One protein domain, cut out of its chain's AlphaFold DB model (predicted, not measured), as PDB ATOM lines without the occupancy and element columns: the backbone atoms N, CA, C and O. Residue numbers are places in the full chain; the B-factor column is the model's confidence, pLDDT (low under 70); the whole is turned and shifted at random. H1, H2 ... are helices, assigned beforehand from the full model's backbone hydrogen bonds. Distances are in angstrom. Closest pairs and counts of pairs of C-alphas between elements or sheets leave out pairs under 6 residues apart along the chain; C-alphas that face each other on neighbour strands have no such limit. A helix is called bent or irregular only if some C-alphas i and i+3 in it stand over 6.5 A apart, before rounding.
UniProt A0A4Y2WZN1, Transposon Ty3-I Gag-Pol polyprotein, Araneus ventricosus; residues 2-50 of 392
ATOM      1  N   LEU A   2      -2.144   4.980 -50.265       73.69
ATOM      2  CA  LEU A   2      -1.176   4.718 -49.182       73.69
ATOM      3  C   LEU A   2      -1.345   5.609 -47.933       73.69
ATOM      4  O   LEU A   2      -1.161   5.132 -46.819       73.69
ATOM      5  N   LEU A   3      -1.711   6.886 -48.101       77.31
ATOM      6  CA  LEU A   3      -1.886   7.816 -46.975       77.31
ATOM      7  C   LEU A   3      -3.006   7.368 -46.024       77.31
ATOM      8  O   LEU A   3      -2.828   7.382 -44.811       77.31
ATOM      9  N   ARG A   4      -4.125   6.904 -46.589       74.31
ATOM     10  CA  ARG A   4      -5.311   6.482 -45.837       74.31
ATOM     11  C   ARG A   4      -5.017   5.266 -44.953       74.31
ATOM     12  O   ARG A   4      -5.395   5.251 -43.795       74.31
ATOM     13  N   GLN A   5      -4.219   4.318 -45.454       74.00
ATOM     14  CA  GLN A   5      -3.748   3.172 -44.662       74.00
ATOM     15  C   GLN A   5      -2.843   3.586 -43.493       74.00
ATOM     16  O   GLN A   5      -2.916   2.996 -42.421       74.00
ATOM     17  N   ILE A   6      -1.981   4.591 -43.685       76.00
ATOM     18  CA  ILE A   6      -1.113   5.098 -42.613       76.00
ATOM     19  C   ILE A   6      -1.948   5.844 -41.559       76.00
ATOM     20  O   ILE A   6      -1.685   5.687 -40.370       76.00
ATOM     21  N   GLN A   7      -2.971   6.597 -41.974       79.62
ATOM     22  CA  GLN A   7      -3.909   7.272 -41.070       79.62
ATOM     23  C   GLN A   7      -4.757   6.276 -40.265       79.62
ATOM     24  O   GLN A   7      -4.853   6.419 -39.048       79.62
ATOM     25  N   ASP A   8      -5.284   5.228 -40.905       78.56
ATOM     26  CA  ASP A   8      -6.077   4.186 -40.236       78.56
ATOM     27  C   ASP A   8      -5.255   3.424 -39.180       78.56
ATOM     28  O   ASP A   8      -5.765   3.079 -38.116       78.56
ATOM     29  N   LEU A   9      -3.961   3.197 -39.443       73.56
ATOM     30  CA  LEU A   9      -3.045   2.547 -38.498       73.56
ATOM     31  C   LEU A   9      -2.576   3.474 -37.367       73.56
ATOM     32  O   LEU A   9      -2.311   3.003 -36.261       73.56
ATOM     33  N   ALA A  10      -2.432   4.773 -37.635       72.69
ATOM     34  CA  ALA A  10      -1.964   5.750 -36.654       72.69
ATOM     35  C   ALA A  10      -3.083   6.260 -35.722       72.69
ATOM     36  O   ALA A  10      -2.813   6.610 -34.567       72.69
ATOM     37  N   GLY A  11      -4.332   6.297 -36.203       69.88
ATOM     38  CA  GLY A  11      -5.469   6.912 -35.508       69.88
ATOM     39  C   GLY A  11      -5.231   8.393 -35.166       69.88
ATOM     40  O   GLY A  11      -4.338   9.038 -35.709       69.88
ATOM     41  N   ASN A  12      -5.973   8.937 -34.191       72.56
ATOM     42  CA  ASN A  12      -5.833  10.338 -33.739       72.56
ATOM     43  C   ASN A  12      -4.592  10.598 -32.852       72.56
ATOM     44  O   ASN A  12      -4.520  11.616 -32.168       72.56
ATOM     45  N   ARG A  13      -3.633   9.663 -32.785       70.56
ATOM     46  CA  ARG A  13      -2.497   9.728 -31.845       70.56
ATOM     47  C   ARG A  13      -1.248  10.386 -32.429       70.56
ATOM     48  O   ARG A  13      -0.285  10.593 -31.695       70.56
ATOM     49  N   VAL A  14      -1.230  10.676 -33.730       76.25
ATOM     50  CA  VAL A  14      -0.042  11.153 -34.451       76.25
ATOM     51  C   VAL A  14      -0.369  12.440 -35.200       76.25
ATOM     52  O   VAL A  14      -1.342  12.488 -35.944       76.25
ATOM     53  N   GLY A  15       0.453  13.475 -35.011       77.56
ATOM     54  CA  GLY A  15       0.295  14.757 -35.701       77.56
ATOM     55  C   GLY A  15       0.640  14.690 -37.193       77.56
ATOM     56  O   GLY A  15       1.506  13.915 -37.616       77.56
ATOM     57  N   ASP A  16      -0.004  15.552 -37.980       76.19
ATOM     58  CA  ASP A  16       0.092  15.585 -39.447       76.19
ATOM     59  C   ASP A  16       1.519  15.767 -39.976       76.19
ATOM     60  O   ASP A  16       1.859  15.248 -41.038       76.19
ATOM     61  N   GLU A  17       2.391  16.443 -39.231       78.25
ATOM     62  CA  GLU A  17       3.790  16.660 -39.611       78.25
ATOM     63  C   GLU A  17       4.614  15.359 -39.568       78.25
ATOM     64  O   GLU A  17       5.390  15.056 -40.482       78.25
ATOM     65  N   LEU A  18       4.375  14.520 -38.554       78.50
ATOM     66  CA  LEU A  18       5.007  13.207 -38.461       78.50
ATOM     67  C   LEU A  18       4.434  12.262 -39.525       78.50
ATOM     68  O   LEU A  18       5.199  11.576 -40.208       78.50
ATOM     69  N   LEU A  19       3.109  12.272 -39.721       81.19
ATOM     70  CA  LEU A  19       2.441  11.497 -40.774       81.19
ATOM     71  C   LEU A  19       2.965  11.869 -42.162       81.19
ATOM     72  O   LEU A  19       3.258  10.983 -42.964       81.19
ATOM     73  N   ARG A  20       3.169  13.163 -42.417       83.06
ATOM     74  CA  ARG A  20       3.774  13.675 -43.645       83.06
ATOM     75  C   ARG A  20       5.175  13.115 -43.858       83.06
ATOM     76  O   ARG A  20       5.462  12.619 -44.947       83.06
ATOM     77  N   SER A  21       6.033  13.151 -42.838       80.88
ATOM     78  CA  SER A  21       7.405  12.633 -42.942       80.88
ATOM     79  C   SER A  21       7.438  11.128 -43.248       80.88
ATOM     80  O   SER A  21       8.155  10.688 -44.150       80.88
ATOM     81  N   LEU A  22       6.600  10.342 -42.562       81.81
ATOM     82  CA  LEU A  22       6.509   8.892 -42.727       81.81
ATOM     83  C   LEU A  22       5.910   8.510 -44.081       81.81
ATOM     84  O   LEU A  22       6.392   7.585 -44.734       81.81
ATOM     85  N   TRP A  23       4.883   9.235 -44.524       85.88
ATOM     86  CA  TRP A  23       4.252   9.014 -45.817       85.88
ATOM     87  C   TRP A  23       5.196   9.364 -46.974       85.88
ATOM     88  O   TRP A  23       5.374   8.541 -47.873       85.88
ATOM     89  N   LEU A  24       5.896  10.508 -46.918       82.12
ATOM     90  CA  LEU A  24       6.892  10.891 -47.928       82.12
ATOM     91  C   LEU A  24       8.017   9.851 -48.037       82.12
ATOM     92  O   LEU A  24       8.352   9.442 -49.149       82.12
ATOM     93  N   GLN A  25       8.537   9.337 -46.914       80.88
ATOM     94  CA  GLN A  25       9.578   8.296 -46.899       80.88
ATOM     95  C   GLN A  25       9.176   6.991 -47.611       80.88
ATOM     96  O   GLN A  25      10.047   6.203 -47.988       80.88
ATOM     97  N   ARG A  26       7.875   6.741 -47.799       78.62
ATOM     98  CA  ARG A  26       7.351   5.544 -48.474       78.62
ATOM     99  C   ARG A  26       7.107   5.739 -49.975       78.62
ATOM    100  O   ARG A  26       6.885   4.747 -50.666       78.62
ATOM    101  N   LEU A  27       7.179   6.969 -50.486       80.94
ATOM    102  CA  LEU A  27       7.054   7.268 -51.918       80.94
ATOM    103  C   LEU A  27       8.380   7.064 -52.669       80.94
ATOM    104  O   LEU A  27       9.444   6.926 -52.070       80.94
ATOM    105  N   SER A  28       8.328   7.037 -54.004       75.88
ATOM    106  CA  SER A  28       9.541   6.969 -54.831       75.88
ATOM    107  C   SER A  28      10.396   8.234 -54.673       75.88
ATOM    108  O   SER A  28       9.885   9.313 -54.373       75.88
ATOM    109  N   THR A  29      11.703   8.135 -54.924       76.50
ATOM    110  CA  THR A  29      12.637   9.270 -54.793       76.50
ATOM    111  C   THR A  29      12.279  10.451 -55.700       76.50
ATOM    112  O   THR A  29      12.532  11.598 -55.341       76.50
ATOM    113  N   GLN A  30      11.642  10.189 -56.846       74.50
ATOM    114  CA  GLN A  30      11.150  11.224 -57.759       74.50
ATOM    115  C   GLN A  30       9.953  11.979 -57.169       74.50
ATOM    116  O   GLN A  30       9.911  13.204 -57.224       74.50
ATOM    117  N   MET A  31       9.012  11.266 -56.545       79.19
ATOM    118  CA  MET A  31       7.857  11.877 -55.880       79.19
ATOM    119  C   MET A  31       8.287  12.650 -54.632       79.19
ATOM    120  O   MET A  31       7.811  13.756 -54.409       79.19
ATOM    121  N   GLN A  32       9.238  12.117 -53.859       81.12
ATOM    122  CA  GLN A  32       9.818  12.817 -52.710       81.12
ATOM    123  C   GLN A  32      10.451  14.148 -53.124       81.12
ATOM    124  O   GLN A  32      10.179  15.164 -52.494       81.12
ATOM    125  N   ALA A  33      11.238  14.173 -54.204       77.19
ATOM    126  CA  ALA A  33      11.884  15.397 -54.677       77.19
ATOM    127  C   ALA A  33      10.882  16.502 -55.067       77.19
ATOM    128  O   ALA A  33      11.188  17.676 -54.897       77.19
ATOM    129  N   ILE A  34       9.694  16.130 -55.557       77.31
ATOM    130  CA  ILE A  34       8.648  17.070 -55.994       77.31
ATOM    131  C   ILE A  34       7.751  17.501 -54.822       77.31
ATOM    132  O   ILE A  34       7.376  18.664 -54.707       77.31
ATOM    133  N   LEU A  35       7.399  16.567 -53.938       81.88
ATOM    134  CA  LEU A  35       6.430  16.803 -52.865       81.88
ATOM    135  C   LEU A  35       7.065  17.411 -51.608       81.88
ATOM    136  O   LEU A  35       6.373  18.061 -50.830       81.88
ATOM    137  N   THR A  36       8.379  17.247 -51.408       81.44
ATOM    138  CA  THR A  36       9.090  17.845 -50.258       81.44
ATOM    139  C   THR A  36       9.178  19.370 -50.372       81.44
ATOM    140  O   THR A  36       9.255  20.050 -49.356       81.44
ATOM    141  N   THR A  37       9.126  19.918 -51.591       76.75
ATOM    142  CA  THR A  37       9.193  21.366 -51.844       76.75
ATOM    143  C   THR A  37       7.851  22.091 -51.728       76.75
ATOM    144  O   THR A  37       7.843  23.316 -51.669       76.75
ATOM    145  N   SER A  38       6.723  21.376 -51.706       77.38
ATOM    146  CA  SER A  38       5.398  21.987 -51.523       77.38
ATOM    147  C   SER A  38       5.092  22.148 -50.032       77.38
ATOM    148  O   SER A  38       5.321  21.227 -49.256       77.38
ATOM    149  N   SER A  39       4.530  23.281 -49.619       78.94
ATOM    150  CA  SER A  39       4.044  23.520 -48.251       78.94
ATOM    151  C   SER A  39       2.562  23.164 -48.058       78.94
ATOM    152  O   SER A  39       1.969  23.560 -47.060       78.94
ATOM    153  N   ASP A  40       1.948  22.449 -49.007       81.50
ATOM    154  CA  ASP A  40       0.516  22.128 -48.985       81.50
ATOM    155  C   ASP A  40       0.145  21.120 -47.887       81.50
ATOM    156  O   ASP A  40       0.981  20.352 -47.408       81.50
ATOM    157  N   ASP A  41      -1.136  21.086 -47.519       82.12
ATOM    158  CA  ASP A  41      -1.697  20.135 -46.561       82.12
ATOM    159  C   ASP A  41      -1.621  18.681 -47.059       82.12
ATOM    160  O   ASP A  41      -1.574  18.387 -48.257       82.12
ATOM    161  N   LEU A  42      -1.609  17.742 -46.110       81.44
ATOM    162  CA  LEU A  42      -1.313  16.331 -46.365       81.44
ATOM    163  C   LEU A  42      -2.299  15.675 -47.350       81.44
ATOM    164  O   LEU A  42      -1.900  14.842 -48.170       81.44
ATOM    165  N   ASN A  43      -3.563  16.105 -47.341       80.50
ATOM    166  CA  ASN A  43      -4.572  15.639 -48.289       80.50
ATOM    167  C   ASN A  43      -4.286  16.131 -49.713       80.50
ATOM    168  O   ASN A  43      -4.294  15.322 -50.645       80.50
ATOM    169  N   LYS A  44      -3.954  17.414 -49.901       80.94
ATOM    170  CA  LYS A  44      -3.564  17.940 -51.220       80.94
ATOM    171  C   LYS A  44      -2.286  17.305 -51.748       80.94
ATOM    172  O   LYS A  44      -2.226  16.972 -52.934       80.94
ATOM    173  N   LEU A  45      -1.301  17.061 -50.885       83.06
ATOM    174  CA  LEU A  45      -0.107  16.320 -51.282       83.06
ATOM    175  C   LEU A  45      -0.436  14.910 -51.755       83.06
ATOM    176  O   LEU A  45       0.159  14.453 -52.727       83.06
ATOM    177  N   SER A  46      -1.374  14.223 -51.099       80.50
ATOM    178  CA  SER A  46      -1.774  12.873 -51.502       80.50
ATOM    179  C   SER A  46      -2.395  12.846 -52.896       80.50
ATOM    180  O   SER A  46      -2.042  11.996 -53.708       80.50
ATOM    181  N   ILE A  47      -3.214  13.849 -53.217       81.06
ATOM    182  CA  ILE A  47      -3.798  14.022 -54.548       81.06
ATOM    183  C   ILE A  47      -2.703  14.350 -55.568       81.06
ATOM    184  O   ILE A  47      -2.719  13.837 -56.685       81.06
ATOM    185  N   MET A  48      -1.730  15.191 -55.203       79.88
ATOM    186  CA  MET A  48      -0.599  15.521 -56.070       79.88
ATOM    187  C   MET A  48       0.289  14.294 -56.323       79.88
ATOM    188  O   MET A  48       0.716  14.074 -57.452       79.88
ATOM    189  N   ALA A  49       0.513  13.460 -55.307       82.44
ATOM    190  CA  ALA A  49       1.224  12.194 -55.428       82.44
ATOM    191  C   ALA A  49       0.491  11.217 -56.353       82.44
ATOM    192  O   ALA A  49       1.128  10.644 -57.232       82.44
ATOM    193  N   ASP A  50      -0.825  11.065 -56.200       79.69
ATOM    194  CA  ASP A  50      -1.631  10.194 -57.059       79.69
ATOM    195  C   ASP A  50      -1.616  10.712 -58.518       79.69
ATOM    196  O   ASP A  50      -1.352   9.945 -59.438       79.69
TER     197      ASP A  50
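AT A GLANCE: This is residues 2 to 50 of the 392 residues of the protein "Transposon Ty3-I Gag-Pol polyprotein" of Araneus ventricosus (UniProt A0A4Y2WZN1). Four short helices fold back and forth into a small body: H1, the longest, and H2 make a helical hairpin, H2 and H3 make a second one, and H4 returns past H2 toward the first residues of H1. Along the longest axis the far part of H1 is at one end and H3 at the other, with H2 and H4 between them, running the same way. The printed part has 49 residues with four named helices, in the order H1, H2, H3, H4, and no named strand; the class is all helix. The whole is compact, with a radius of gyration of the C-alphas of 10.2 A, and only just elongated, with spans of 28 by 18 by 16 A.

HOW THE PARTS SIT: H1, residues 2 to 13, touches H2, residues 16 to 26, with its residues 2 to 7 alone. The closest C-alphas are those of Leu 3 and Trp 23, 6.4 A apart, and the two helices run opposite ways at a shallow tilt of 34 degrees, only just short of steep. H2 and H3, residues 29 to 35, only just touch, with 3 pairs of C-alphas within 8 A, the closest being those of Leu 24 and Gln 32 at 5.9 A; this hairpin has a shallow tilt of 29 degrees, opposite ways. H3 touches H4, residues 42 to 50, at a steep tilt of 47 degrees, opposite ways, and their closest C-alphas, those of Met 31 and Ala 49, are 6.7 A apart. H4 is close to H2 but not clearly touching it, with the C-alphas of Arg 20 and Leu 42 closest at 6.4 A; they run the same way at a shallow tilt of 19 degrees. H4 is also close to H1 but not clearly touching it, with the C-alphas of Leu 3 and Ser 46 closest at 6.8 A. H1 and H3 are apart. Every O i to N i+4 pair is within hydrogen-bond range in H3 and H4, against 6 of 8 in H1 and 6 of 7 in H2.

IN THESE COORDINATES: H1 begins at C-alpha 2, at (-1.176, 4.718, -49.182), and is 18.1 A long; it is irregular, with C-alphas 9 and 12 lying 9.5 A apart. H2 is 15.3 A long and begins at C-alpha 16, at (0.092, 15.585, -39.447). H3 is 9.9 A long. H4 is 12.3 A long and ends at C-alpha 50, at (-1.631, 10.194, -57.059).

THE WHOLE: The two C-alphas farthest apart are those of Asn 12 and Gln 30, at 29.4 A. The links from H1 to H2 and from H2 to H3 are tight, and the link from H3 to H4 is short. The printed part has no cut. The mean pLDDT of the printed part is 78.5, and one printed residue, Gly 11, is under 70.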